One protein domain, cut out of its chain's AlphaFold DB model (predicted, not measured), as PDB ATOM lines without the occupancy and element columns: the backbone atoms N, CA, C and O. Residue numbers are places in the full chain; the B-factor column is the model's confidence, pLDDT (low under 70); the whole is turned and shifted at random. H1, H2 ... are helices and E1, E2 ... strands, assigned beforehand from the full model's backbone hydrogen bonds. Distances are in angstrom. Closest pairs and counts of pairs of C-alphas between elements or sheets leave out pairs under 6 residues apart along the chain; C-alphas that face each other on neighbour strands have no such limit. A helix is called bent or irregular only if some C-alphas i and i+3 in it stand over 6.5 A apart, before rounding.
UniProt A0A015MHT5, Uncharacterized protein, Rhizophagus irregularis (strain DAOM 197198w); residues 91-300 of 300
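What this domain is: This is residues 91 to 300 of the 300 residues of an uncharacterized protein of Rhizophagus irregularis (strain DAOM 197198w) (UniProt A0A015MHT5). A twisted sheet of five strands, with long E4 and E5 through the middle, has H1 over one face and H5 over the other. H4 covers edge strand E3 with H6 side by side, the small strand pair E1 and E2 lies next to E3, and H7 and H8 lie beyond the end of E7. The 210 printed residues hold eight named helices and seven named strands, in the order H1 H2 E1 H3 H4 E2 E3 E4 H5 H6 E5 E6 E7 H7 H8, mixed in class. The sheet's order is E3 E4 E5 E7 E6, mixed; E1 and E2 are parallel. The whole is compact, with a radius of gyration of the C-alphas of 17.6 A and spans of 51 by 37 by 34 A.

Where its parts are: E4, residues 176 to 186, is 33.8 A long, and E5, 236 to 247, 33.2 A. E3 is 166 to 171, E7 273 to 278 and E6 267 to 270. E1 is 121 to 123 and E2 154 to 156. H1, 93 to 101, begins at C-alpha 93 (-13.405, 34.322, 23.380). H2 is 110 to 113, H3 125 to 128, H4 138 to 147, H5 194 to 202 and H7 283 to 286. H6, 218 to 233, is 23.2 A long and irregular, C-alphas 219 and 222 being 8.1 A apart. H8, 289 to 298, ends at C-alpha 298 (-28.947, 46.788, 44.554).

How they stand to each other: The sheet is twisted, with C-alphas up to 4.4 A off its best plane. E4 and E5 are parallel, with N 181 and O 241 2.8 A apart. E5 and E7 are parallel, with N 244 and O 276 at 2.8 A. The hairpins are E3 and E4, with N 180 and O 168 at 2.8 A, and E6 and E7, with N 275 and O 268 at 2.8 A. H1 is over E7 at a height over the sheet of 9.5 A; H5 is over E5 at 10.2 A, on the opposite face. H2 only grazes the sheet. H4 is over E3 and touches H6 at Val 139 and Leu 227, C-alphas 5.9 A apart, at a shallow tilt of 5 degrees, the same way. H3 and H4 only just touch, with 3 pairs of C-alphas within 8 A. Every O i to N i+4 pair is within hydrogen-bond range in H1, H4, H5 and H8, and 10 of 12 in H6; H2, H3 and H7 are too short for one.

The domain as a whole: The C-alphas of Ala 133 and Asn 257, the two farthest apart, are 57.0 A apart. The printed part has no cut. The links H5 to H6 and E5 to E6 are long. Residues 253 to 264 and 299 to 300 have pLDDT under 70.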
ATOM      1  N   LYS A  91      -7.345  36.649  27.108       96.25
ATOM      2  CA  LYS A  91      -8.126  35.426  26.911       96.25
ATOM      3  C   LYS A  91      -8.710  35.357  25.509       96.25
ATOM      4  O   LYS A  91      -9.101  36.379  24.931       96.25
ATOM      5  N   MET A  92      -8.804  34.144  24.983       97.56
ATOM      6  CA  MET A  92      -9.624  33.853  23.814       97.56
ATOM      7  C   MET A  92     -11.107  33.976  24.171       97.56
ATOM      8  O   MET A  92     -11.505  33.804  25.324       97.56
ATOM      9  N   VAL A  93     -11.951  34.251  23.179       97.56
ATOM     10  CA  VAL A  93     -13.405  34.322  23.380       97.56
ATOM     11  C   VAL A  93     -13.951  33.003  23.925       97.56
ATOM     12  O   VAL A  93     -14.771  33.024  24.835       97.56
ATOM     13  N   SER A  94     -13.451  31.870  23.437       96.31
ATOM     14  CA  SER A  94     -13.798  30.540  23.955       96.31
ATOM     15  C   SER A  94     -13.441  30.353  25.434       96.31
ATOM     16  O   SER A  94     -14.272  29.890  26.212       96.31
ATOM     17  N   GLU A  95     -12.246  30.772  25.851       96.62
ATOM     18  CA  GLU A  95     -11.819  30.715  27.255       96.62
ATOM     19  C   GLU A  95     -12.689  31.601  28.151       96.62
ATOM     20  O   GLU A  95     -13.068  31.191  29.245       96.62
ATOM     21  N   PHE A  96     -13.029  32.806  27.682       96.31
ATOM     22  CA  PHE A  96     -13.944  33.699  28.391       96.31
ATOM     23  C   PHE A  96     -15.334  33.068  28.549       96.31
ATOM     24  O   PHE A  96     -15.898  33.086  29.639       96.31
ATOM     25  N   VAL A  97     -15.885  32.477  27.484       95.69
ATOM     26  CA  VAL A  97     -17.189  31.800  27.527       95.69
ATOM     27  C   VAL A  97     -17.185  30.656  28.546       95.69
ATOM     28  O   VAL A  97     -18.091  30.588  29.382       95.69
ATOM     29  N   ASN A  98     -16.149  29.814  28.529       94.25
ATOM     30  CA  ASN A  98     -16.015  28.689  29.455       94.25
ATOM     31  C   ASN A  98     -15.814  29.136  30.907       94.25
ATOM     32  O   ASN A  98     -16.311  28.492  31.823       94.25
ATOM     33  N   GLU A  99     -15.130  30.252  31.156       93.88
ATOM     34  CA  GLU A  99     -14.993  30.786  32.517       93.88
ATOM     35  C   GLU A  99     -16.339  31.227  33.111       93.88
ATOM     36  O   GLU A  99     -16.579  31.055  34.310       93.88
ATOM     37  N   ILE A 100     -17.234  31.762  32.274       94.31
ATOM     38  CA  ILE A 100     -18.558  32.203  32.720       94.31
ATOM     39  C   ILE A 100     -19.529  31.032  32.880       94.31
ATOM     40  O   ILE A 100     -20.269  31.002  33.858       94.31
ATOM     41  N   TYR A 101     -19.539  30.075  31.949       91.94
ATOM     42  CA  TYR A 101     -20.573  29.034  31.901       91.94
ATOM     43  C   TYR A 101     -20.084  27.599  32.172       91.94
ATOM     44  O   TYR A 101     -20.903  26.681  32.230       91.94
ATOM     45  N   GLY A 102     -18.784  27.386  32.367       88.88
ATOM     46  CA  GLY A 102     -18.163  26.060  32.465       88.88
ATOM     47  C   GLY A 102     -17.898  25.423  31.098       88.88
ATOM     48  O   GLY A 102     -18.229  25.998  30.069       88.88
ATOM     49  N   ASP A 103     -17.318  24.222  31.077       80.69
ATOM     50  CA  ASP A 103     -16.849  23.573  29.838       80.69
ATOM     51  C   ASP A 103     -17.949  22.854  29.027       80.69
ATOM     52  O   ASP A 103     -17.726  22.497  27.872       80.69
ATOM     53  N   ASP A 104     -19.156  22.686  29.578       74.00
ATOM     54  CA  ASP A 104     -20.278  21.978  28.932       74.00
ATOM     55  C   ASP A 104     -21.062  22.849  27.919       74.00
ATOM     56  O   ASP A 104     -22.269  22.682  27.723       74.00
ATOM     57  N   GLN A 105     -20.396  23.820  27.284       76.75
ATOM     58  CA  GLN A 105     -21.044  24.768  26.372       76.75
ATOM     59  C   GLN A 105     -21.343  24.180  24.989       76.75
ATOM     60  O   GLN A 105     -20.676  23.249  24.533       76.75
ATOM     61  N   PRO A 106     -22.340  24.740  24.272       72.31
ATOM     62  CA  PRO A 106     -22.580  24.384  22.882       72.31
ATOM     63  C   PRO A 106     -21.346  24.652  22.017       72.31
ATOM     64  O   PRO A 106     -20.530  25.522  22.313       72.31
ATOM     65  N   HIS A 107     -21.252  23.921  20.906       87.25
ATOM     66  CA  HIS A 107     -20.167  24.073  19.940       87.25
ATOM     67  C   HIS A 107     -19.975  25.548  19.547       87.25
ATOM     68  O   HIS A 107     -20.869  26.183  18.970       87.25
ATOM     69  N   MET A 108     -18.793  26.083  19.848       93.25
ATOM     70  CA  MET A 108     -18.411  27.446  19.498       93.25
ATOM     71  C   MET A 108     -17.819  27.484  18.083       93.25
ATOM     72  O   MET A 108     -17.126  26.546  17.694       93.25
ATOM     73  N   PRO A 109     -18.074  28.537  17.290       95.75
ATOM     74  CA  PRO A 109     -17.439  28.694  15.983       95.75
ATOM     75  C   PRO A 109     -15.911  28.817  16.090       95.75
ATOM     76  O   PRO A 109     -15.410  29.416  17.042       95.75
ATOM     77  N   ASP A 110     -15.181  28.358  15.067       95.75
ATOM     78  CA  ASP A 110     -13.706  28.311  15.051       95.75
ATOM     79  C   ASP A 110     -13.041  29.649  15.409       95.75
ATOM     80  O   ASP A 110     -12.060  29.689  16.150       95.75
ATOM     81  N   TRP A 111     -13.618  30.769  14.953       97.25
ATOM     82  CA  TRP A 111     -13.075  32.105  15.219       97.25
ATOM     83  C   TRP A 111     -12.968  32.413  16.721       97.25
ATOM     84  O   TRP A 111     -12.112  33.203  17.117       97.25
ATOM     85  N   ALA A 112     -13.791  31.795  17.574       97.19
ATOM     86  CA  ALA A 112     -13.763  32.001  19.021       97.19
ATOM     87  C   ALA A 112     -12.511  31.401  19.692       97.19
ATOM     88  O   ALA A 112     -12.144  31.814  20.794       97.19
ATOM     89  N   GLY A 113     -11.848  30.447  19.031       96.00
ATOM     90  CA  GLY A 113     -10.541  29.908  19.416       96.00
ATOM     91  C   GLY A 113      -9.354  30.732  18.905       96.00
ATOM     92  O   GLY A 113      -8.214  30.406  19.200       96.00
ATOM     93  N   GLU A 114      -9.597  31.795  18.137       96.00
ATOM     94  CA  GLU A 114      -8.550  32.678  17.593       96.00
ATOM     95  C   GLU A 114      -8.715  34.128  18.080       96.00
ATOM     96  O   GLU A 114      -7.754  34.893  18.197       96.00
ATOM     97  N   ALA A 115      -9.951  34.527  18.378       97.56
ATOM     98  CA  ALA A 115     -10.314  35.860  18.821       97.56
ATOM     99  C   ALA A 115      -9.877  36.124  20.263       97.56
ATOM    100  O   ALA A 115     -10.434  35.559  21.197       97.56
ATOM    101  N   ILE A 116      -8.932  37.048  20.445       96.75
ATOM    102  CA  ILE A 116      -8.439  37.474  21.763       96.75
ATOM    103  C   ILE A 116      -9.123  38.770  22.203       96.75
ATOM    104  O   ILE A 116      -9.086  39.771  21.478       96.75
ATOM    105  N   ILE A 117      -9.669  38.793  23.420       95.69
ATOM    106  CA  ILE A 117     -10.146  40.017  24.074       95.69
ATOM    107  C   ILE A 117      -8.926  40.852  24.470       95.69
ATOM    108  O   ILE A 117      -8.040  40.378  25.178       95.69
ATOM    109  N   ASN A 118      -8.842  42.097  24.001       91.56
ATOM    110  CA  ASN A 118      -7.765  43.007  24.395       91.56
ATOM    111  C   ASN A 118      -8.207  44.469  24.244       91.56
ATOM    112  O   ASN A 118      -7.939  45.136  23.235       91.56
ATOM    113  N   ILE A 119      -8.909  44.929  25.273       87.94
ATOM    114  CA  ILE A 119      -9.501  46.255  25.412       87.94
ATOM    115  C   ILE A 119      -8.619  47.080  26.350       87.94
ATOM    116  O   ILE A 119      -8.499  46.794  27.541       87.94
ATOM    117  N   GLU A 120      -7.997  48.132  25.836       82.19
ATOM    118  CA  GLU A 120      -7.222  49.059  26.657       82.19
ATOM    119  C   GLU A 120      -8.096  50.134  27.296       82.19
ATOM    120  O   GLU A 120      -7.828  50.547  28.419       82.19
ATOM    121  N   SER A 121      -9.131  50.604  26.612       78.94
ATOM    122  CA  SER A 121      -9.987  51.673  27.118       78.94
ATOM    123  C   SER A 121     -11.342  51.620  26.422       78.94
ATOM    124  O   SER A 121     -11.500  50.948  25.406       78.94
ATOM    125  N   TYR A 122     -12.321  52.352  26.938       81.81
ATOM    126  CA  TYR A 122     -13.574  52.614  26.242       81.81
ATOM    127  C   TYR A 122     -13.842  54.112  26.136       81.81
ATOM    128  O   TYR A 122     -13.175  54.914  26.793       81.81
ATOM    129  N   GLY A 123     -14.802  54.493  25.297       77.56
ATOM    130  CA  GLY A 123     -15.248  55.876  25.193       77.56
ATOM    131  C   GLY A 123     -16.375  56.071  24.190       77.56
ATOM    132  O   GLY A 123     -16.605  55.236  23.317       77.56
ATOM    133  N   ASP A 124     -17.070  57.196  24.324       83.69
ATOM    134  CA  ASP A 124     -18.029  57.668  23.329       83.69
ATOM    135  C   ASP A 124     -17.339  58.477  22.213       83.69
ATOM    136  O   ASP A 124     -16.129  58.729  22.234       83.69
ATOM    137  N   LEU A 125     -18.123  58.931  21.234       86.44
ATOM    138  CA  LEU A 125     -17.640  59.751  20.121       86.44
ATOM    139  C   LEU A 125     -16.917  61.021  20.593       86.44
ATOM    140  O   LEU A 125     -15.889  61.407  20.035       86.44
ATOM    141  N   LYS A 126     -17.434  61.693  21.627       81.69
ATOM    142  CA  LYS A 126     -16.843  62.933  22.143       81.69
ATOM    143  C   LYS A 126     -15.466  62.675  22.749       81.69
ATOM    144  O   LYS A 126     -14.597  63.540  22.682       81.69
ATOM    145  N   MET A 127     -15.261  61.514  23.356       76.44
ATOM    146  CA  MET A 127     -13.976  61.134  23.930       76.44
ATOM    147  C   MET A 127     -12.988  60.702  22.861       76.44
ATOM    148  O   MET A 127     -11.872  61.216  22.827       76.44
ATOM    149  N   LEU A 128     -13.405  59.810  21.964       79.62
ATOM    150  CA  LEU A 128     -12.535  59.297  20.910       79.62
ATOM    151  C   LEU A 128     -12.145  60.395  19.912       79.62
ATOM    152  O   LEU A 128     -10.999  60.430  19.474       79.62
ATOM    153  N   SER A 129     -13.019  61.372  19.646       81.38
ATOM    154  CA  SER A 129     -12.686  62.533  18.801       81.38
ATOM    155  C   SER A 129     -11.603  63.454  19.376       81.38
ATOM    156  O   SER A 129     -11.041  64.272  18.649       81.38
ATOM    157  N   ARG A 130     -11.244  63.320  20.664       79.44
ATOM    158  CA  ARG A 130     -10.052  63.982  21.228       79.44
ATOM    159  C   ARG A 130      -8.752  63.306  20.801       79.44
ATOM    160  O   ARG A 130      -7.717  63.962  20.784       79.44
ATOM    161  N   LEU A 131      -8.806  62.011  20.493       77.75
ATOM    162  CA  LEU A 131      -7.674  61.250  19.962       77.75
ATOM    163  C   LEU A 131      -7.524  61.474  18.456       77.75
ATOM    164  O   LEU A 131      -6.407  61.469  17.943       77.75
ATOM    165  N   ASP A 132      -8.640  61.690  17.757       80.44
ATOM    166  CA  ASP A 132      -8.644  62.061  16.346       80.44
ATOM    167  C   ASP A 132      -9.821  62.979  15.999       80.44
ATOM    168  O   ASP A 132     -10.983  62.571  15.969       80.44
ATOM    169  N   ALA A 133      -9.510  64.235  15.679       84.06
ATOM    170  CA  ALA A 133     -10.509  65.251  15.373       84.06
ATOM    171  C   ALA A 133     -11.322  64.959  14.096       84.06
ATOM    172  O   ALA A 133     -12.308  65.660  13.839       84.06
ATOM    173  N   LYS A 134     -10.930  63.969  13.280       91.31
ATOM    174  CA  LYS A 134     -11.682  63.543  12.091       91.31
ATOM    175  C   LYS A 134     -12.956  62.776  12.429       91.31
ATOM    176  O   LYS A 134     -13.856  62.778  11.603       91.31
ATOM    177  N   LEU A 135     -13.062  62.195  13.623       90.88
ATOM    178  CA  LEU A 135     -14.246  61.454  14.059       90.88
ATOM    179  C   LEU A 135     -15.430  62.409  14.268       90.88
ATOM    180  O   LEU A 135     -15.417  63.217  15.203       90.88
ATOM    181  N   LYS A 136     -16.443  62.354  13.392       93.56
ATOM    182  CA  LYS A 136     -17.639  63.217  13.431       93.56
ATOM    183  C   LYS A 136     -18.904  62.474  13.828       93.56
ATOM    184  O   LYS A 136     -19.807  63.104  14.378       93.56
ATOM    185  N   ASP A 137     -18.980  61.173  13.572       93.62
ATOM    186  CA  ASP A 137     -20.106  60.335  13.972       93.62
ATOM    187  C   ASP A 137     -19.709  58.891  14.336       93.62
ATOM    188  O   ASP A 137     -18.540  58.514  14.320       93.62
ATOM    189  N   ASP A 138     -20.709  58.089  14.719       93.44
ATOM    190  CA  ASP A 138     -20.529  56.693  15.131       93.44
ATOM    191  C   ASP A 138     -19.923  55.808  14.021       93.44
ATOM    192  O   ASP A 138     -19.204  54.857  14.327       93.44
ATOM    193  N   VAL A 139     -20.202  56.104  12.743       95.19
ATOM    194  CA  VAL A 139     -19.682  55.328  11.606       95.19
ATOM    195  C   VAL A 139     -18.197  55.617  11.418       95.19
ATOM    196  O   VAL A 139     -17.439  54.674  11.218       95.19
ATOM    197  N   ASP A 140     -17.767  56.874  11.569       95.44
ATOM    198  CA  ASP A 140     -16.341  57.240  11.498       95.44
ATOM    199  C   ASP A 140     -15.517  56.510  12.573       95.44
ATOM    200  O   ASP A 140     -14.373  56.107  12.343       95.44
ATOM    201  N   VAL A 141     -16.101  56.317  13.762       95.00
ATOM    202  CA  VAL A 141     -15.462  55.552  14.840       95.00
ATOM    203  C   VAL A 141     -15.339  54.082  14.453       95.00
ATOM    204  O   VAL A 141     -14.255  53.518  14.581       95.00
ATOM    205  N   ILE A 142     -16.414  53.463  13.954       95.06
ATOM    206  CA  ILE A 142     -16.400  52.059  13.512       95.06
ATOM    207  C   ILE A 142     -15.398  51.847  12.370       95.06
ATOM    208  O   ILE A 142     -14.627  50.888  12.396       95.06
ATOM    209  N   GLU A 143     -15.358  52.763  11.403       95.56
ATOM    210  CA  GLU A 143     -14.367  52.764  10.329       95.56
ATOM    211  C   GLU A 143     -12.947  52.823  10.900       95.56
ATOM    212  O   GLU A 143     -12.095  52.012  10.543       95.56
ATOM    213  N   SER A 144     -12.700  53.705  11.866       95.12
ATOM    214  CA  SER A 144     -11.387  53.821  12.503       95.12
ATOM    215  C   SER A 144     -10.999  52.569  13.296       95.12
ATOM    216  O   SER A 144      -9.839  52.168  13.252       95.12
ATOM    217  N   LEU A 145     -11.943  51.897  13.967       94.06
ATOM    218  CA  LEU A 145     -11.696  50.604  14.624       94.06
ATOM    219  C   LEU A 145     -11.256  49.522  13.620       94.06
ATOM    220  O   LEU A 145     -10.434  48.667  13.955       94.06
ATOM    221  N   LEU A 146     -11.787  49.563  12.394       94.00
ATOM    222  CA  LEU A 146     -11.450  48.628  11.321       94.00
ATOM    223  C   LEU A 146     -10.142  48.994  10.610       94.00
ATOM    224  O   LEU A 146      -9.324  48.115  10.351       94.00
ATOM    225  N   TYR A 147      -9.899  50.254  10.268       92.88
ATOM    226  CA  TYR A 147      -8.745  50.630   9.443       92.88
ATOM    227  C   TYR A 147      -7.508  51.027  10.253       92.88
ATOM    228  O   TYR A 147      -6.386  50.757   9.819       92.88
ATOM    229  N   GLU A 148      -7.675  51.622  11.433       89.06
ATOM    230  CA  GLU A 148      -6.572  52.208  12.189       89.06
ATOM    231  C   GLU A 148      -6.173  51.353  13.394       89.06
ATOM    232  O   GLU A 148      -6.890  51.232  14.389       89.06
ATOM    233  N   SER A 149      -4.948  50.821  13.363       85.00
ATOM    234  CA  SER A 149      -4.413  49.982  14.445       85.00
ATOM    235  C   SER A 149      -4.462  50.661  15.816       85.00
ATOM    236  O   SER A 149      -4.738  49.993  16.813       85.00
ATOM    237  N   LYS A 150      -4.271  51.989  15.871       83.94
ATOM    238  CA  LYS A 150      -4.330  52.768  17.115       83.94
ATOM    239  C   LYS A 150      -5.691  52.655  17.805       83.94
ATOM    240  O   LYS A 150      -5.722  52.658  19.031       83.94
ATOM    241  N   PHE A 151      -6.779  52.513  17.041       86.06
ATOM    242  CA  PHE A 151      -8.140  52.455  17.566       86.06
ATOM    243  C   PHE A 151      -8.612  51.033  17.916       86.06
ATOM    244  O   PHE A 151      -9.465  50.880  18.782       86.06
ATOM    245  N   SER A 152      -8.006  49.987  17.344       86.31
ATOM    246  CA  SER A 152      -8.392  48.568  17.537       86.31
ATOM    247  C   SER A 152      -8.397  48.046  18.988       86.31
ATOM    248  O   SER A 152      -8.860  46.944  19.276       86.31
ATOM    249  N   LYS A 153      -7.850  48.827  19.919       84.88
ATOM    250  CA  LYS A 153      -7.779  48.542  21.355       84.88
ATOM    251  C   LYS A 153      -8.874  49.233  22.172       84.88
ATOM    252  O   LYS A 153      -8.920  49.041  23.384       84.88
ATOM    253  N   TYR A 154      -9.727  50.047  21.549       87.88
ATOM    254  CA  TYR A 154     -10.804  50.750  22.240       87.88
ATOM    255  C   TYR A 154     -12.141  50.050  22.049       87.88
ATOM    256  O   TYR A 154     -12.476  49.597  20.957       87.88
ATOM    257  N   MET A 155     -12.935  50.034  23.111       91.00
ATOM    258  CA  MET A 155     -14.352  49.722  23.036       91.00
ATOM    259  C   MET A 155     -15.155  51.011  22.848       91.00
ATOM    260  O   MET A 155     -15.062  51.956  23.631       91.00
ATOM    261  N   PHE A 156     -15.946  51.062  21.789       92.19
ATOM    262  CA  PHE A 156     -16.784  52.201  21.473       92.19
ATOM    263  C   PHE A 156     -18.135  52.088  22.171       92.19
ATOM    264  O   PHE A 156     -18.831  51.083  22.043       92.19
ATOM    265  N   LYS A 157     -18.528  53.144  22.877       90.12
ATOM    266  CA  LYS A 157     -19.889  53.312  23.370       90.12
ATOM    267  C   LYS A 157     -20.664  54.207  22.406       90.12
ATOM    268  O   LYS A 157     -20.426  55.420  22.391       90.12
ATOM    269  N   PRO A 158     -21.577  53.652  21.604       89.81
ATOM    270  CA  PRO A 158     -22.237  54.440  20.587       89.81
ATOM    271  C   PRO A 158     -23.349  55.323  21.172       89.81
ATOM    272  O   PRO A 158     -23.781  55.170  22.321       89.81
ATOM    273  N   GLY A 159     -23.808  56.290  20.375       84.94
ATOM    274  CA  GLY A 159     -24.935  57.144  20.744       84.94
ATOM    275  C   GLY A 159     -26.289  56.415  20.742       84.94
ATOM    276  O   GLY A 159     -26.447  55.336  20.185       84.94
ATOM    277  N   HIS A 160     -27.322  57.070  21.282       83.31
ATOM    278  CA  HIS A 160     -28.681  56.522  21.472       83.31
ATOM    279  C   HIS A 160     -29.425  56.040  20.206       83.31
ATOM    280  O   HIS A 160     -30.495  55.440  20.311       83.31
ATOM    281  N   LEU A 161     -28.919  56.359  19.011       85.62
ATOM    282  CA  LEU A 161     -29.495  55.924  17.734       85.62
ATOM    283  C   LEU A 161     -28.943  54.577  17.257       85.62
ATOM    284  O   LEU A 161     -29.420  54.062  16.247       85.62
ATOM    285  N   VAL A 162     -27.956  54.036  17.970       88.44
ATOM    286  CA  VAL A 162     -27.286  52.777  17.670       88.44
ATOM    287  C   VAL A 162     -27.533  51.811  18.819       88.44
ATOM    288  O   VAL A 162     -27.538  52.217  19.979       88.44
ATOM    289  N   ARG A 163     -27.749  50.538  18.501       83.06
ATOM    290  CA  ARG A 163     -27.769  49.443  19.479       83.06
ATOM    291  C   ARG A 163     -26.717  48.444  19.020       83.06
ATOM    292  O   ARG A 163     -26.820  47.988  17.884       83.06
ATOM    293  N   PRO A 164     -25.622  48.260  19.764       93.56
ATOM    294  CA  PRO A 164     -25.593  47.900  21.181       93.56
ATOM    295  C   PRO A 164     -25.217  49.059  22.118       93.56
ATOM    296  O   PRO A 164     -24.914  50.156  21.664       93.56
ATOM    297  N   ASP A 165     -25.178  48.794  23.427       91.06
ATOM    298  CA  ASP A 165     -24.643  49.718  24.438       91.06
ATOM    299  C   ASP A 165     -23.103  49.785  24.399       91.06
ATOM    300  O   ASP A 165     -22.505  50.731  24.905       91.06
ATOM    301  N   GLY A 166     -22.443  48.816  23.760       93.75
ATOM    302  CA  GLY A 166     -21.006  48.846  23.507       93.75
ATOM    303  C   GLY A 166     -20.590  47.977  22.322       93.75
ATOM    304  O   GLY A 166     -21.169  46.917  22.088       93.75
ATOM    305  N   ILE A 167     -19.585  48.443  21.582       96.50
ATOM    306  CA  ILE A 167     -19.047  47.830  20.366       96.50
ATOM    307  C   ILE A 167     -17.532  47.722  20.501       96.50
ATOM    308  O   ILE A 167     -16.839  48.723  20.668       96.50
ATOM    309  N   TYR A 168     -16.998  46.521  20.354       96.94
ATOM    310  CA  TYR A 168     -15.572  46.295  20.168       96.94
ATOM    311  C   TYR A 168     -15.357  45.513  18.878       96.94
ATOM    312  O   TYR A 168     -16.120  44.603  18.561       96.94
ATOM    313  N   ILE A 169     -14.342  45.903  18.113       96.94
ATOM    314  CA  ILE A 169     -14.010  45.300  16.824       96.94
ATOM    315  C   ILE A 169     -12.528  44.990  16.837       96.94
ATOM    316  O   ILE A 169     -11.708  45.858  17.142       96.94
ATOM    317  N   ARG A 170     -12.179  43.761  16.466       95.00
ATOM    318  CA  ARG A 170     -10.784  43.349  16.368       95.00
ATOM    319  C   ARG A 170     -10.566  42.478  15.146       95.00
ATOM    320  O   ARG A 170     -11.339  41.569  14.853       95.00
ATOM    321  N   LYS A 171      -9.472  42.759  14.446       95.12
ATOM    322  CA  LYS A 171      -9.007  41.960  13.316       95.12
ATOM    323  C   LYS A 171      -8.473  40.608  13.773       95.12
ATOM    324  O   LYS A 171      -7.729  40.543  14.750       95.12
ATOM    325  N   LEU A 172      -8.830  39.568  13.032       94.56
ATOM    326  CA  LEU A 172      -8.193  38.251  13.099       94.56
ATOM    327  C   LEU A 172      -7.022  38.196  12.112       94.56
ATOM    328  O   LEU A 172      -5.947  37.703  12.436       94.56
ATOM    329  N   ASP A 173      -7.200  38.804  10.937       93.81
ATOM    330  CA  ASP A 173      -6.166  38.950   9.915       93.81
ATOM    331  C   ASP A 173      -6.296  40.300   9.170       93.81
ATOM    332  O   ASP A 173      -6.871  41.264   9.676       93.81
ATOM    333  N   ARG A 174      -5.714  40.422   7.970       91.94
ATOM    334  CA  ARG A 174      -5.751  41.668   7.184       91.94
ATOM    335  C   ARG A 174      -7.155  42.074   6.728       91.94
ATOM    336  O   ARG A 174      -7.397  43.273   6.603       91.94
ATOM    337  N   VAL A 175      -8.027  41.106   6.460       94.19
ATOM    338  CA  VAL A 175      -9.343  41.291   5.831       94.19
ATOM    339  C   VAL A 175     -10.487  40.741   6.682       94.19
ATOM    340  O   VAL A 175     -11.647  41.002   6.381       94.19
ATOM    341  N   THR A 176     -10.211  40.010   7.760       96.19
ATOM    342  CA  THR A 176     -11.251  39.442   8.621       96.19
ATOM    343  C   THR A 176     -11.216  40.012  10.035       96.19
ATOM    344  O   THR A 176     -10.160  40.358  10.574       96.19
ATOM    345  N   TYR A 177     -12.395  40.139  10.641       96.56
ATOM    346  CA  TYR A 177     -12.571  40.655  11.997       96.56
ATOM    347  C   TYR A 177     -13.691  39.923  12.734       96.56
ATOM    348  O   TYR A 177     -14.502  39.225  12.125       96.56
ATOM    349  N   TRP A 178     -13.746  40.117  14.044       97.75
ATOM    350  CA  TRP A 178     -14.861  39.717  14.893       97.75
ATOM    351  C   TRP A 178     -15.339  40.917  15.711       97.75
ATOM    352  O   TRP A 178     -14.628  41.924  15.836       97.75
ATOM    353  N   THR A 179     -16.556  40.820  16.245       98.00
ATOM    354  CA  THR A 179     -17.136  41.883  17.075       98.00
ATOM    355  C   THR A 179     -17.521  41.384  18.461       98.00
ATOM    356  O   THR A 179     -17.900  40.230  18.628       98.00
ATOM    357  N   LEU A 180     -17.438  42.258  19.461       98.19
ATOM    358  CA  LEU A 180     -18.041  42.064  20.776       98.19
ATOM    359  C   LEU A 180     -19.089  43.157  20.980       98.19
ATOM    360  O   LEU A 180     -18.784  44.346  20.867       98.19
ATOM    361  N   LEU A 181     -20.322  42.744  21.257       97.75
ATOM    362  CA  LEU A 181     -21.506  43.594  21.295       97.75
ATOM    363  C   LEU A 181     -22.222  43.412  22.633       97.75
ATOM    364  O   LEU A 181     -22.553  42.289  23.009       97.75
ATOM    365  N   ILE A 182     -22.454  44.511  23.351       95.88
ATOM    366  CA  ILE A 182     -23.043  44.480  24.697       95.88
ATOM    367  C   ILE A 182     -24.454  45.061  24.701       95.88
ATOM    368  O   ILE A 182     -24.661  46.173  24.222       95.88
ATOM    369  N   SER A 183     -25.392  44.356  25.329       94.44
ATOM    370  CA  SER A 183     -26.610  44.937  25.904       94.44
ATOM    371  C   SER A 183     -26.514  44.832  27.421       94.44
ATOM    372  O   SER A 183     -26.234  43.759  27.950       94.44
ATOM    373  N   ALA A 184     -26.710  45.934  28.134       91.25
ATOM    374  CA  ALA A 184     -26.651  45.991  29.586       91.25
ATOM    375  C   ALA A 184     -27.943  46.617  30.118       91.25
ATOM    376  O   ALA A 184     -28.173  47.820  29.983       91.25
ATOM    377  N   LYS A 185     -28.819  45.792  30.703       87.94
ATOM    378  CA  LYS A 185     -30.168  46.196  31.118       87.94
ATOM    379  C   LYS A 185     -30.479  45.762  32.548       87.94
ATOM    380  O   LYS A 185     -30.247  44.625  32.953       87.94
ATOM    381  N   MET A 186     -31.061  46.694  33.297       83.31
ATOM    382  CA  MET A 186     -31.611  46.464  34.629       83.31
ATOM    383  C   MET A 186     -33.133  46.582  34.554       83.31
ATOM    384  O   MET A 186     -33.654  47.653  34.234       83.31
ATOM    385  N   TYR A 187     -33.831  45.489  34.849       82.12
ATOM    386  CA  TYR A 187     -35.285  45.432  34.934       82.12
ATOM    387  C   TYR A 187     -35.727  45.124  36.363       82.12
ATOM    388  O   TYR A 187     -34.960  44.596  37.168       82.12
ATOM    389  N   THR A 188     -36.980  45.455  36.670       80.88
ATOM    390  CA  THR A 188     -37.614  45.074  37.940       80.88
ATOM    391  C   THR A 188     -37.904  43.573  37.985       80.88
ATOM    392  O   THR A 188     -37.717  42.935  39.013       80.88
ATOM    393  N   ASP A 189     -38.310  43.007  36.847       84.88
ATOM    394  CA  ASP A 189     -38.711  41.610  36.700       84.88
ATOM    395  C   ASP A 189     -37.914  40.928  35.586       84.88
ATOM    396  O   ASP A 189     -37.291  41.586  34.749       84.88
ATOM    397  N   LYS A 190     -37.939  39.590  35.564       88.62
ATOM    398  CA  LYS A 190     -37.290  38.812  34.503       88.62
ATOM    399  C   LYS A 190     -37.848  39.194  33.126       88.62
ATOM    400  O   LYS A 190     -39.062  39.268  32.940       88.62
ATOM    401  N   LEU A 191     -36.955  39.358  32.153       88.38
ATOM    402  CA  LEU A 191     -37.305  39.645  30.762       88.38
ATOM    403  C   LEU A 191     -38.063  38.455  30.156       88.38
ATOM    404  O   LEU A 191     -37.644  37.313  30.336       88.38
ATOM    405  N   SER A 192     -39.168  38.692  29.449       87.62
ATOM    406  CA  SER A 192     -40.012  37.611  28.916       87.62
ATOM    407  C   SER A 192     -40.655  37.962  27.573       87.62
ATOM    408  O   SER A 192     -40.717  39.129  27.180       87.62
ATOM    409  N   GLY A 193     -41.116  36.937  26.850       84.75
ATOM    410  CA  GLY A 193     -41.881  37.089  25.613       84.75
ATOM    411  C   GLY A 193     -41.161  37.912  24.542       84.75
ATOM    412  O   GLY A 193     -39.986  37.701  24.239       84.75
ATOM    413  N   THR A 194     -41.875  38.873  23.953       84.25
ATOM    414  CA  THR A 194     -41.354  39.715  22.864       84.25
ATOM    415  C   THR A 194     -40.163  40.573  23.273       84.25
ATOM    416  O   THR A 194     -39.332  40.880  22.422       84.25
ATOM    417  N   ASP A 195     -40.045  40.930  24.552       86.81
ATOM    418  CA  ASP A 195     -38.957  41.790  25.015       86.81
ATOM    419  C   ASP A 195     -37.598  41.077  24.973       86.81
ATOM    420  O   ASP A 195     -36.580  41.729  24.743       86.81
ATOM    421  N   VAL A 196     -37.573  39.742  25.091       88.06
ATOM    422  CA  VAL A 196     -36.348  38.943  24.890       88.06
ATOM    423  C   VAL A 196     -35.875  39.043  23.443       88.06
ATOM    424  O   VAL A 196     -34.694  39.251  23.183       88.06
ATOM    425  N   ASN A 197     -36.804  38.980  22.487       87.56
ATOM    426  CA  ASN A 197     -36.478  39.105  21.067       87.56
ATOM    427  C   ASN A 197     -35.995  40.519  20.707       87.56
ATOM    428  O   ASN A 197     -35.072  40.666  19.904       87.56
ATOM    429  N   ASP A 198     -36.614  41.554  21.279       88.94
ATOM    430  CA  ASP A 198     -36.190  42.948  21.107       88.94
ATOM    431  C   ASP A 198     -34.781  43.184  21.678       88.94
ATOM    432  O   ASP A 198     -33.960  43.866  21.057       88.94
ATOM    433  N   ASP A 199     -34.487  42.622  22.853       90.44
ATOM    434  CA  ASP A 199     -33.167  42.721  23.471       90.44
ATOM    435  C   ASP A 199     -32.114  41.945  22.678       90.44
ATOM    436  O   ASP A 199     -31.081  42.521  22.339       90.44
ATOM    437  N   GLN A 200     -32.396  40.706  22.261       90.81
ATOM    438  CA  GLN A 200     -31.503  39.933  21.397       90.81
ATOM    439  C   GLN A 200     -31.135  40.740  20.144       90.81
ATOM    440  O   GLN A 200     -29.956  40.903  19.837       90.81
ATOM    441  N   ARG A 201     -32.108  41.342  19.446       92.06
ATOM    442  CA  ARG A 201     -31.852  42.175  18.250       92.06
ATOM    443  C   ARG A 201     -30.950  43.379  18.521       92.06
ATOM    444  O   ARG A 201     -30.275  43.825  17.597       92.06
ATOM    445  N   SER A 202     -30.911  43.890  19.751       91.50
ATOM    446  CA  SER A 202     -30.118  45.071  20.113       91.50
ATOM    447  C   SER A 202     -28.603  44.859  20.020       91.50
ATOM    448  O   SER A 202     -27.866  45.830  19.883       91.50
ATOM    449  N   THR A 203     -28.139  43.610  20.045       94.75
ATOM    450  CA  THR A 203     -26.725  43.245  19.865       94.75
ATOM    451  C   THR A 203     -26.468  42.592  18.511       94.75
ATOM    452  O   THR A 203     -25.387  42.062  18.289       94.75
ATOM    453  N   ASN A 204     -27.434  42.576  17.589       94.56
ATOM    454  CA  ASN A 204     -27.215  42.007  16.263       94.56
ATOM    455  C   ASN A 204     -26.463  43.018  15.385       94.56
ATOM    456  O   ASN A 204     -26.993  44.085  15.067       94.56
ATOM    457  N   TRP A 205     -25.252  42.657  14.944       94.38
ATOM    458  CA  TRP A 205     -24.391  43.506  14.112       94.38
ATOM    459  C   TRP A 205     -25.102  44.034  12.856       94.38
ATOM    460  O   TRP A 205     -24.987  45.202  12.489       94.38
ATOM    461  N   ASN A 206     -25.944  43.219  12.220       91.94
ATOM    462  CA  ASN A 206     -26.658  43.631  11.013       91.94
ATOM    463  C   ASN A 206     -27.759  44.669  11.293       91.94
ATOM    464  O   ASN A 206     -28.188  45.377  10.374       91.94
ATOM    465  N   LEU A 207     -28.169  44.809  12.558       93.56
ATOM    466  CA  LEU A 207     -29.279  45.644  13.008       93.56
ATOM    467  C   LEU A 207     -28.864  46.928  13.751       93.56
ATOM    468  O   LEU A 207     -29.758  47.637  14.199       93.56
ATOM    469  N   LEU A 208     -27.576  47.306  13.803       91.50
ATOM    470  CA  LEU A 208     -27.060  48.493  14.534       91.50
ATOM    471  C   LEU A 208     -27.888  49.783  14.415       91.50
ATOM    472  O   LEU A 208     -27.981  50.547  15.369       91.50
ATOM    473  N   TYR A 209     -28.481  50.027  13.246       94.19
ATOM    474  CA  TYR A 209     -29.268  51.223  12.926       94.19
ATOM    475  C   TYR A 209     -30.763  50.940  12.721       94.19
ATOM    476  O   TYR A 209     -31.475  51.728  12.097       94.19
ATOM    477  N   HIS A 210     -31.251  49.807  13.215       93.25
ATOM    478  CA  HIS A 210     -32.670  49.474  13.243       93.25
ATOM    479  C   HIS A 210     -33.285  49.893  14.585       93.25
ATOM    480  O   HIS A 210     -32.605  50.183  15.571       93.25
ATOM    481  N   LYS A 211     -34.612  49.965  14.622       90.81
ATOM    482  CA  LYS A 211     -35.373  50.089  15.864       90.81
ATOM    483  C   LYS A 211     -35.276  48.782  16.658       90.81
ATOM    484  O   LYS A 211     -34.927  47.737  16.116       90.81
ATOM    485  N   LYS A 212     -35.681  48.823  17.933       85.00
ATOM    486  CA  LYS A 212     -35.673  47.652  18.833       85.00
ATOM    487  C   LYS A 212     -36.416  46.432  18.272       85.00
ATOM    488  O   LYS A 212     -35.942  45.317  18.405       85.00
ATOM    489  N   ASN A 213     -37.519  46.670  17.565       85.94
ATOM    490  CA  ASN A 213     -38.335  45.624  16.953       85.94
ATOM    491  C   ASN A 213     -37.733  45.075  15.641       85.94
ATOM    492  O   ASN A 213     -38.316  44.201  15.003       85.94
ATOM    493  N   GLY A 214     -36.564  45.565  15.221       88.75
ATOM    494  CA  GLY A 214     -35.881  45.170  13.989       88.75
ATOM    495  C   GLY A 214     -36.334  45.919  12.735       88.75
ATOM    496  O   GLY A 214     -35.811  45.642  11.663       88.75
ATOM    497  N   GLU A 215     -37.264  46.872  12.826       92.06
ATOM    498  CA  GLU A 215     -37.618  47.719  11.679       92.06
ATOM    499  C   GLU A 215     -36.509  48.721  11.353       92.06
ATOM    500  O   GLU A 215     -35.847  49.247  12.250       92.06
ATOM    501  N   ALA A 216     -36.358  49.074  10.077       91.94
ATOM    502  CA  ALA A 216     -35.467  50.155   9.672       91.94
ATOM    503  C   ALA A 216     -35.795  51.456  10.427       91.94
ATOM    504  O   ALA A 216     -36.960  51.827  10.603       91.94
ATOM    505  N   ASN A 217     -34.760  52.172  10.872       92.62
ATOM    506  CA  ASN A 217     -34.909  53.503  11.450       92.62
ATOM    507  C   ASN A 217     -34.688  54.556  10.350       92.62
ATOM    508  O   ASN A 217     -33.541  54.761   9.947       92.62
ATOM    509  N   PRO A 218     -35.731  55.276   9.885       91.12
ATOM    510  CA  PRO A 218     -35.586  56.243   8.793       91.12
ATOM    511  C   PRO A 218     -34.565  57.348   9.089       91.12
ATOM    512  O   PRO A 218     -33.935  57.872   8.179       91.12
ATOM    513  N   LYS A 219     -34.342  57.666  10.373       91.19
ATOM    514  CA  LYS A 219     -33.347  58.662  10.802       91.19
ATOM    515  C   LYS A 219     -31.898  58.207  10.600       91.19
ATOM    516  O   LYS A 219     -30.993  59.022  10.735       91.19
ATOM    517  N   CYS A 220     -31.673  56.923  10.319       93.31
ATOM    518  CA  CYS A 220     -30.344  56.322  10.241       93.31
ATOM    519  C   CYS A 220     -30.021  55.713   8.870       93.31
ATOM    520  O   CYS A 220     -28.986  55.063   8.759       93.31
ATOM    521  N   TYR A 221     -30.847  55.929   7.837       92.25
ATOM    522  CA  TYR A 221     -30.640  55.343   6.502       92.25
ATOM    523  C   TYR A 221     -29.218  55.596   5.975       92.25
ATOM    524  O   TYR A 221     -28.471  54.649   5.742       92.25
ATOM    525  N   ASN A 222     -28.793  56.865   5.937       93.75
ATOM    526  CA  ASN A 222     -27.463  57.244   5.448       93.75
ATOM    527  C   ASN A 222     -26.327  56.641   6.292       93.75
ATOM    528  O   ASN A 222     -25.285  56.267   5.762       93.75
ATOM    529  N   LYS A 223     -26.508  56.540   7.618       93.69
ATOM    530  CA  LYS A 223     -25.506  55.920   8.502       93.69
ATOM    531  C   LYS A 223     -25.409  54.414   8.260       93.69
ATOM    532  O   LYS A 223     -24.310  53.872   8.265       93.69
ATOM    533  N   LYS A 224     -26.541  53.744   8.024       93.94
ATOM    534  CA  LYS A 224     -26.577  52.309   7.728       93.94
ATOM    535  C   LYS A 224     -25.928  51.995   6.383       93.94
ATOM    536  O   LYS A 224     -25.170  51.035   6.309       93.94
ATOM    537  N   GLU A 225     -26.189  52.803   5.360       93.62
ATOM    538  CA  GLU A 225     -25.554  52.670   4.045       93.62
ATOM    539  C   GLU A 225     -24.031  52.821   4.153       93.62
ATOM    540  O   GLU A 225     -23.304  51.889   3.822       93.62
ATOM    541  N   ARG A 226     -23.551  53.909   4.776       94.88
ATOM    542  CA  ARG A 226     -22.113  54.118   5.021       94.88
ATOM    543  C   ARG A 226     -21.473  52.992   5.835       94.88
ATOM    544  O   ARG A 226     -20.366  52.570   5.524       94.88
ATOM    545  N   LEU A 227     -22.152  52.500   6.874       93.44
ATOM    546  CA  LEU A 227     -21.654  51.371   7.664       93.44
ATOM    547  C   LEU A 227     -21.500  50.114   6.802       93.44
ATOM    548  O   LEU A 227     -20.502  49.410   6.942       93.44
ATOM    549  N   ASN A 228     -22.477  49.820   5.942       92.50
ATOM    550  CA  ASN A 228     -22.410  48.661   5.057       92.50
ATOM    551  C   ASN A 228     -21.230  48.789   4.086       92.50
ATOM    552  O   ASN A 228     -20.487  47.823   3.933       92.50
ATOM    553  N   ASP A 229     -21.004  49.974   3.511       92.75
ATOM    554  CA  ASP A 229     -19.847  50.229   2.648       92.75
ATOM    555  C   ASP A 229     -18.536  49.959   3.394       92.75
ATOM    556  O   ASP A 229     -17.710  49.173   2.939       92.75
ATOM    557  N   VAL A 230     -18.367  50.533   4.589       90.81
ATOM    558  CA  VAL A 230     -17.176  50.325   5.431       90.81
ATOM    559  C   VAL A 230     -16.974  48.843   5.767       90.81
ATOM    560  O   VAL A 230     -15.864  48.320   5.681       90.81
ATOM    561  N   CYS A 231     -18.045  48.143   6.148       88.31
ATOM    562  CA  CYS A 231     -17.957  46.774   6.646       88.31
ATOM    563  C   CYS A 231     -17.835  45.714   5.549       88.31
ATOM    564  O   CYS A 231     -17.480  44.587   5.887       88.31
ATOM    565  N   HIS A 232     -18.226  46.001   4.304       85.88
ATOM    566  CA  HIS A 232     -18.327  44.998   3.229       85.88
ATOM    567  C   HIS A 232     -17.426  45.293   2.033       85.88
ATOM    568  O   HIS A 232     -17.291  44.444   1.154       85.88
ATOM    569  N   LYS A 233     -16.795  46.469   1.989       87.19
ATOM    570  CA  LYS A 233     -15.855  46.817   0.925       87.19
ATOM    571  C   LYS A 233     -14.555  46.025   1.026       87.19
ATOM    572  O   LYS A 233     -14.190  45.346   0.074       87.19
ATOM    573  N   ASP A 234     -13.889  46.094   2.180       90.62
ATOM    574  CA  ASP A 234     -12.539  45.534   2.364       90.62
ATOM    575  C   ASP A 234     -12.467  44.440   3.441       90.62
ATOM    576  O   ASP A 234     -11.409  43.841   3.648       90.62
ATOM    577  N   PHE A 235     -13.574  44.182   4.146       94.19
ATOM    578  CA  PHE A 235     -13.575  43.331   5.330       94.19
ATOM    579  C   PHE A 235     -14.689  42.286   5.346       94.19
ATOM    580  O   PHE A 235     -15.738  42.435   4.727       94.19
ATOM    581  N   THR A 236     -14.465  41.215   6.103       95.00
ATOM    582  CA  THR A 236     -15.449  40.164   6.378       95.00
ATOM    583  C   THR A 236     -15.541  39.915   7.881       95.00
ATOM    584  O   THR A 236     -14.547  39.561   8.520       95.00
ATOM    585  N   CYS A 237     -16.740  40.064   8.446       96.19
ATOM    586  CA  CYS A 237     -17.005  39.685   9.833       96.19
ATOM    587  C   CYS A 237     -17.108  38.157   9.938       96.19
ATOM    588  O   CYS A 237     -17.904  37.546   9.225       96.19
ATOM    589  N   LYS A 238     -16.315  37.535  10.815       97.00
ATOM    590  CA  LYS A 238     -16.373  36.088  11.074       97.00
ATOM    591  C   LYS A 238     -17.505  35.701  12.013       97.00
ATOM    592  O   LYS A 238     -18.042  34.609  11.857       97.00
ATOM    593  N   GLY A 239     -17.876  36.595  12.921       97.19
ATOM    594  CA  GLY A 239     -18.941  36.403  13.893       97.19
ATOM    595  C   GLY A 239     -18.861  37.421  15.023       97.19
ATOM    596  O   GLY A 239     -17.966  38.277  15.059       97.19
ATOM    597  N   SER A 240     -19.821  37.323  15.936       98.12
ATOM    598  CA  SER A 240     -19.966  38.248  17.057       98.12
ATOM    599  C   SER A 240     -20.062  37.502  18.383       98.12
ATOM    600  O   SER A 240     -20.818  36.541  18.506       98.12
ATOM    601  N   LEU A 241     -19.363  37.990  19.404       98.12
ATOM    602  CA  LEU A 241     -19.672  37.703  20.799       98.12
ATOM    603  C   LEU A 241     -20.721  38.710  21.276       98.12
ATOM    604  O   LEU A 241     -20.456  39.910  21.343       98.12
ATOM    605  N   ARG A 242     -21.920  38.241  21.603       97.44
ATOM    606  CA  ARG A 242     -23.067  39.072  21.975       97.44
ATOM    607  C   ARG A 242     -23.415  38.814  23.428       97.44
ATOM    608  O   ARG A 242     -23.935  37.756  23.765       97.44
ATOM    609  N   ILE A 243     -23.103  39.778  24.287       97.00
ATOM    610  CA  ILE A 243     -23.257  39.641  25.734       97.00
ATOM    611  C   ILE A 243     -24.431  40.496  26.197       97.00
ATOM    612  O   ILE A 243     -24.444  41.715  26.031       97.00
ATOM    613  N   HIS A 244     -25.406  39.836  26.802       95.44
ATOM    614  CA  HIS A 244     -26.615  40.414  27.356       95.44
ATOM    615  C   HIS A 244     -26.526  40.347  28.877       95.44
ATOM    616  O   HIS A 244     -26.741  39.302  29.485       95.44
ATOM    617  N   TYR A 245     -26.189  41.463  29.509       93.69
ATOM    618  CA  TYR A 245     -26.214  41.591  30.957       93.69
ATOM    619  C   TYR A 245     -27.620  41.993  31.398       93.69
ATOM    620  O   TYR A 245     -27.937  43.186  31.430       93.69
ATOM    621  N   ILE A 246     -28.468  41.007  31.695       90.38
ATOM    622  CA  ILE A 246     -29.898  41.204  31.969       90.38
ATOM    623  C   ILE A 246     -30.201  40.866  33.424       90.38
ATOM    624  O   ILE A 246     -30.100  39.711  33.831       90.38
ATOM    625  N   PHE A 247     -30.649  41.858  34.196       87.12
ATOM    626  CA  PHE A 247     -31.068  41.663  35.591       87.12
ATOM    627  C   PHE A 247     -32.580  41.774  35.748       87.12
ATOM    628  O   PHE A 247     -33.158  42.692  35.166       87.12
ATOM    629  N   PRO A 248     -33.215  40.894  36.548       84.88
ATOM    630  CA  PRO A 248     -32.613  39.764  37.271       84.88
ATOM    631  C   PRO A 248     -32.272  38.552  36.383       84.88
ATOM    632  O   PRO A 248     -31.586  37.647  36.854       84.88
ATOM    633  N   GLY A 249     -32.746  38.520  35.136       89.06
ATOM    634  CA  GLY A 249     -32.460  37.465  34.162       89.06
ATOM    635  C   GLY A 249     -33.560  37.336  33.114       89.06
ATOM    636  O   GLY A 249     -34.446  38.188  33.021       89.06
ATOM    637  N   VAL A 250     -33.531  36.243  32.356       87.81
ATOM    638  CA  VAL A 250     -34.570  35.886  31.376       87.81
ATOM    639  C   VAL A 250     -35.537  34.873  31.996       87.81
ATOM    640  O   VAL A 250     -35.132  33.937  32.692       87.81
ATOM    641  N   ALA A 251     -36.837  35.068  31.794       82.69
ATOM    642  CA  ALA A 251     -37.860  34.133  32.234       82.69
ATOM    643  C   ALA A 251     -37.869  32.895  31.328       82.69
ATOM    644  O   ALA A 251     -37.788  33.008  30.108       82.69
ATOM    645  N   LYS A 252     -38.026  31.706  31.914       72.38
ATOM    646  CA  LYS A 252     -38.299  30.487  31.142       72.38
ATOM    647  C   LYS A 252     -39.775  30.515  30.714       72.38
ATOM    648  O   LYS A 252     -40.634  30.496  31.593       72.38
ATOM    649  N   GLU A 253     -40.098  30.539  29.418       60.28
ATOM    650  CA  GLU A 253     -41.479  30.243  28.981       60.28
ATOM    651  C   GLU A 253     -41.699  28.759  29.192       60.28
ATOM    652  O   GLU A 253     -40.964  27.914  28.679       60.28
ATOM    653  N   CYS A 254     -42.777  28.453  29.897       49.78
ATOM    654  CA  CYS A 254     -43.450  27.180  29.747       49.78
ATOM    655  C   CYS A 254     -44.506  27.378  28.656       49.78
ATOM    656  O   CYS A 254     -45.635  27.764  28.961       49.78
ATOM    657  N   THR A 255     -44.159  27.176  27.384       49.59
ATOM    658  CA  THR A 255     -45.207  27.043  26.367       49.59
ATOM    659  C   THR A 255     -45.858  25.675  26.562       49.59
ATOM    660  O   THR A 255     -45.188  24.647  26.627       49.59
ATOM    661  N   SER A 256     -47.180  25.652  26.708       49.22
ATOM    662  CA  SER A 256     -47.956  24.466  27.099       49.22
ATOM    663  C   SER A 256     -47.918  23.295  26.103       49.22
ATOM    664  O   SER A 256     -48.493  22.254  26.397       49.22
ATOM    665  N   ASN A 257     -47.231  23.431  24.962       50.75
ATOM    666  CA  ASN A 257     -47.200  22.448  23.873       50.75
ATOM    667  C   ASN A 257     -45.789  22.152  23.312       50.75
ATOM    668  O   ASN A 257     -45.684  21.636  22.201       50.75
ATOM    669  N   GLN A 258     -44.701  22.451  24.032       44.84
ATOM    670  CA  GLN A 258     -43.348  22.020  23.643       44.84
ATOM    671  C   GLN A 258     -42.739  21.106  24.711       44.84
ATOM    672  O   GLN A 258     -42.821  21.384  25.903       44.84
ATOM    673  N   SER A 259     -42.109  20.010  24.276       40.59
ATOM    674  CA  SER A 259     -41.370  19.067  25.131       40.59
ATOM    675  C   SER A 259     -40.054  19.636  25.679       40.59
ATOM    676  O   SER A 259     -39.382  18.960  26.450       40.59
ATOM    677  N   GLU A 260     -39.695  20.871  25.317       43.03
ATOM    678  CA  GLU A 260     -38.533  21.586  25.842       43.03
ATOM    679  C   GLU A 260     -38.870  23.076  26.046       43.03
ATOM    680  O   GLU A 260     -39.485  23.687  25.169       43.03
ATOM    681  N   PRO A 261     -38.485  23.692  27.180       42.97
ATOM    682  CA  PRO A 261     -38.710  25.115  27.414       42.97
ATOM    683  C   PRO A 261     -37.836  25.952  26.466       42.97
ATOM    684  O   PRO A 261     -36.609  25.871  26.522       42.97
ATOM    685  N   SER A 262     -38.439  26.787  25.614       53.53
ATOM    686  CA  SER A 262     -37.702  27.713  24.745       53.53
ATOM    687  C   SER A 262     -38.080  29.180  24.999       53.53
ATOM    688  O   SER A 262     -39.068  29.678  24.489       53.53
ATOM    689  N   ILE A 263     -37.242  29.888  25.769       57.47
ATOM    690  CA  ILE A 263     -36.882  31.303  25.527       57.47
ATOM    691  C   ILE A 263     -35.447  31.430  26.002       57.47
ATOM    692  O   ILE A 263     -35.178  31.377  27.204       57.47
ATOM    693  N   ARG A 264     -34.493  31.416  25.077       64.50
ATOM    694  CA  ARG A 264     -33.119  31.069  25.443       64.50
ATOM    695  C   ARG A 264     -32.399  32.269  26.058       64.50
ATOM    696  O   ARG A 264     -31.826  33.083  25.351       64.50
ATOM    697  N   GLY A 265     -32.440  32.343  27.392       75.00
ATOM    698  CA  GLY A 265     -31.312  32.830  28.187       75.00
ATOM    699  C   GLY A 265     -30.118  31.863  28.097       75.00
ATOM    700  O   GLY A 265     -30.097  30.966  27.254       75.00
ATOM    701  N   GLY A 266     -29.138  31.998  28.990       87.06
ATOM    702  CA  GLY A 266     -27.934  31.161  28.981       87.06
ATOM    703  C   GLY A 266     -26.965  31.496  27.840       87.06
ATOM    704  O   GLY A 266     -26.935  32.628  27.360       87.06
ATOM    705  N   CYS A 267     -26.167  30.515  27.417       91.19
ATOM    706  CA  CYS A 267     -25.173  30.653  26.351       91.19
ATOM    707  C   CYS A 267     -25.497  29.714  25.185       91.19
ATOM    708  O   CYS A 267     -25.758  28.528  25.390       91.19
ATOM    709  N   TYR A 268     -25.509  30.238  23.960       91.88
ATOM    710  CA  TYR A 268     -25.733  29.451  22.751       91.88
ATOM    711  C   TYR A 268     -25.140  30.095  21.502       91.88
ATOM    712  O   TYR A 268     -24.907  31.300  21.445       91.88
ATOM    713  N   THR A 269     -24.937  29.274  20.474       92.19
ATOM    714  CA  THR A 269     -24.490  29.723  19.155       92.19
ATOM    715  C   THR A 269     -25.694  29.878  18.223       92.19
ATOM    716  O   THR A 269     -26.539  28.986  18.134       92.19
ATOM    717  N   GLU A 270     -25.769  30.996  17.504       90.75
ATOM    718  CA  GLU A 270     -26.729  31.239  16.426       90.75
ATOM    719  C   GLU A 270     -25.970  31.702  15.177       90.75
ATOM    720  O   GLU A 270     -25.369  32.777  15.159       90.75
ATOM    721  N   ASN A 271     -25.996  30.898  14.111       89.75
ATOM    722  CA  ASN A 271     -25.115  31.072  12.952       89.75
ATOM    723  C   ASN A 271     -23.637  31.076  13.394       89.75
ATOM    724  O   ASN A 271     -23.172  30.088  13.954       89.75
ATOM    725  N   ASN A 272     -22.920  32.181  13.175       94.75
ATOM    726  CA  ASN A 272     -21.545  32.371  13.643       94.75
ATOM    727  C   ASN A 272     -21.445  33.266  14.889       94.75
ATOM    728  O   ASN A 272     -20.334  33.616  15.289       94.75
ATOM    729  N   ASP A 273     -22.567  33.667  15.486       96.38
ATOM    730  CA  ASP A 273     -22.570  34.479  16.698       96.38
ATOM    731  C   ASP A 273     -22.666  33.589  17.940       96.38
ATOM    732  O   ASP A 273     -23.448  32.639  17.976       96.38
ATOM    733  N   ILE A 274     -21.919  33.944  18.984       96.31
ATOM    734  CA  ILE A 274     -22.085  33.400  20.334       96.31
ATOM    735  C   ILE A 274     -22.930  34.402  21.116       96.31
ATOM    736  O   ILE A 274     -22.544  35.562  21.251       96.31
ATOM    737  N   ILE A 275     -24.077  33.968  21.628       94.94
ATOM    738  CA  ILE A 275     -25.008  34.784  22.407       94.94
ATOM    739  C   ILE A 275     -24.984  34.299  23.853       94.94
ATOM    740  O   ILE A 275     -25.176  33.116  24.119       94.94
ATOM    741  N   MET A 276     -24.751  35.219  24.786       93.88
ATOM    742  CA  MET A 276     -24.614  34.940  26.215       93.88
ATOM    743  C   MET A 276     -25.520  35.862  27.024       93.88
ATOM    744  O   MET A 276     -25.478  37.075  26.830       93.88
ATOM    745  N   TYR A 277     -26.252  35.319  27.993       93.62
ATOM    746  CA  TYR A 277     -27.040  36.082  28.963       93.62
ATOM    747  C   TYR A 277     -26.445  35.992  30.369       93.62
ATOM    748  O   TYR A 277     -26.685  35.030  31.091       93.62
ATOM    749  N   ILE A 278     -25.685  37.003  30.778       93.12
ATOM    750  CA  ILE A 278     -25.133  37.072  32.135       93.12
ATOM    751  C   ILE A 278     -26.203  37.669  33.048       93.12
ATOM    752  O   ILE A 278     -26.473  38.871  33.009       93.12
ATOM    753  N   ASP A 279     -26.825  36.810  33.849       90.75
ATOM    754  CA  ASP A 279     -27.874  37.180  34.789       90.75
ATOM    755  C   ASP A 279     -27.362  37.263  36.238       90.75
ATOM    756  O   ASP A 279     -26.158  37.247  36.513       90.75
ATOM    757  N   LYS A 280     -28.292  37.380  37.194       88.88
ATOM    758  CA  LYS A 280     -27.973  37.476  38.624       88.88
ATOM    759  C   LYS A 280     -27.178  36.273  39.149       88.88
ATOM    760  O   LYS A 280     -26.387  36.449  40.079       88.88
ATOM    761  N   GLU A 281     -27.400  35.075  38.614       88.88
ATOM    762  CA  GLU A 281     -26.765  33.839  39.085       88.88
ATOM    763  C   GLU A 281     -25.304  33.767  38.623       88.88
ATOM    764  O   GLU A 281     -24.441  33.332  39.383       88.88
ATOM    765  N   LEU A 282     -25.006  34.319  37.444       91.31
ATOM    766  CA  LEU A 282     -23.670  34.312  36.836       91.31
ATOM    767  C   LEU A 282     -22.776  35.495  37.242       91.31
ATOM    768  O   LEU A 282     -21.613  35.560  36.842       91.31
ATOM    769  N   LEU A 283     -23.270  36.428  38.066       89.19
ATOM    770  CA  LEU A 283     -22.504  37.610  38.487       89.19
ATOM    771  C   LEU A 283     -21.157  37.274  39.133       89.19
ATOM    772  O   LEU A 283     -20.199  38.005  38.919       89.19
ATOM    773  N   GLU A 284     -21.075  36.198  39.915       90.31
ATOM    774  CA  GLU A 284     -19.840  35.805  40.614       90.31
ATOM    775  C   GLU A 284     -18.768  35.238  39.676       90.31
ATOM    776  O   GLU A 284     -17.596  35.201  40.043       90.31
ATOM    777  N   HIS A 285     -19.148  34.833  38.464       91.31
ATOM    778  CA  HIS A 285     -18.196  34.427  37.432       91.31
ATOM    779  C   HIS A 285     -17.588  35.640  36.724       91.31
ATOM    780  O   HIS A 285     -16.462  35.595  36.238       91.31
ATOM    781  N   TYR A 286     -18.329  36.750  36.682       91.81
ATOM    782  CA  TYR A 286     -17.910  37.959  35.988       91.81
ATOM    783  C   TYR A 286     -17.260  38.995  36.925       91.81
ATOM    784  O   TYR A 286     -16.250  39.621  36.592       91.81
ATOM    785  N   PHE A 287     -17.795  39.157  38.134       89.00
ATOM    786  CA  PHE A 287     -17.315  40.067  39.175       89.00
ATOM    787  C   PHE A 287     -16.672  39.304  40.332       89.00
ATOM    788  O   PHE A 287     -16.966  38.136  40.566       89.00
ATOM    789  N   LYS A 288     -15.827  39.987  41.115       87.88
ATOM    790  CA  LYS A 288     -15.388  39.442  42.404       87.88
ATOM    791  C   LYS A 288     -16.616  39.185  43.280       87.88
ATOM    792  O   LYS A 288     -17.573  39.956  43.242       87.88
ATOM    793  N   LYS A 289     -16.557  38.142  44.109       87.69
ATOM    794  CA  LYS A 289     -17.678  37.722  44.963       87.69
ATOM    795  C   LYS A 289     -18.290  38.867  45.778       87.69
ATOM    796  O   LYS A 289     -19.504  39.025  45.798       87.69
ATOM    797  N   GLU A 290     -17.450  39.692  46.398       86.75
ATOM    798  CA  GLU A 290     -17.895  40.838  47.199       86.75
ATOM    799  C   GLU A 290     -18.726  41.822  46.358       86.75
ATOM    800  O   GLU A 290     -19.846  42.172  46.733       86.75
ATOM    801  N   ASP A 291     -18.229  42.196  45.177       87.19
ATOM    802  CA  ASP A 291     -18.914  43.099  44.247       87.19
ATOM    803  C   ASP A 291     -20.226  42.491  43.736       87.19
ATOM    804  O   ASP A 291     -21.246  43.178  43.667       87.19
ATOM    805  N   ALA A 292     -20.226  41.189  43.437       88.00
ATOM    806  CA  ALA A 292     -21.422  40.460  43.037       88.00
ATOM    807  C   ALA A 292     -22.502  40.482  44.134       88.00
ATOM    808  O   ALA A 292     -23.669  40.732  43.827       88.00
ATOM    809  N   ASP A 293     -22.140  40.301  45.407       85.94
ATOM    810  CA  ASP A 293     -23.080  40.365  46.538       85.94
ATOM    811  C   ASP A 293     -23.719  41.751  46.687       85.94
ATOM    812  O   ASP A 293     -24.905  41.882  47.006       85.94
ATOM    813  N   ILE A 294     -22.945  42.806  46.443       83.00
ATOM    814  CA  ILE A 294     -23.435  44.187  46.435       83.00
ATOM    815  C   ILE A 294     -24.406  44.409  45.282       83.00
ATOM    816  O   ILE A 294     -25.501  44.928  45.498       83.00
ATOM    817  N   LEU A 295     -24.023  44.001  44.072       83.44
ATOM    818  CA  LEU A 295     -24.863  44.118  42.887       83.44
ATOM    819  C   LEU A 295     -26.182  43.378  43.096       83.44
ATOM    820  O   LEU A 295     -27.244  43.962  42.906       83.44
ATOM    821  N   LYS A 296     -26.136  42.146  43.614       83.69
ATOM    822  CA  LYS A 296     -27.329  41.365  43.960       83.69
ATOM    823  C   LYS A 296     -28.264  42.121  44.907       83.69
ATOM    824  O   LYS A 296     -29.470  42.013  44.722       83.69
ATOM    825  N   LYS A 297     -27.748  42.888  45.875       80.00
ATOM    826  CA  LYS A 297     -28.559  43.692  46.815       80.00
ATOM    827  C   LYS A 297     -29.152  44.955  46.194       80.00
ATOM    828  O   LYS A 297     -30.249  45.331  46.570       80.00
ATOM    829  N   ILE A 298     -28.437  45.610  45.281       72.69
ATOM    830  CA  ILE A 298     -28.947  46.788  44.554       72.69
ATOM    831  C   ILE A 298     -30.038  46.378  43.551       72.69
ATOM    832  O   ILE A 298     -30.930  47.163  43.239       72.69
ATOM    833  N   LEU A 299     -29.933  45.152  43.039       62.69
ATOM    834  CA  LEU A 299     -30.758  44.578  41.978       62.69
ATOM    835  C   LEU A 299     -31.905  43.692  42.502       62.69
ATOM    836  O   LEU A 299     -32.473  42.920  41.729       62.69
ATOM    837  N   THR A 300     -32.196  43.741  43.807       59.03
ATOM    838  CA  THR A 300     -33.386  43.133  44.436       59.03
ATOM    839  C   THR A 300     -34.252  44.247  45.001       59.03
ATOM    840  O   THR A 300     -35.488  44.127  44.897       59.03
TER     841      THR A 300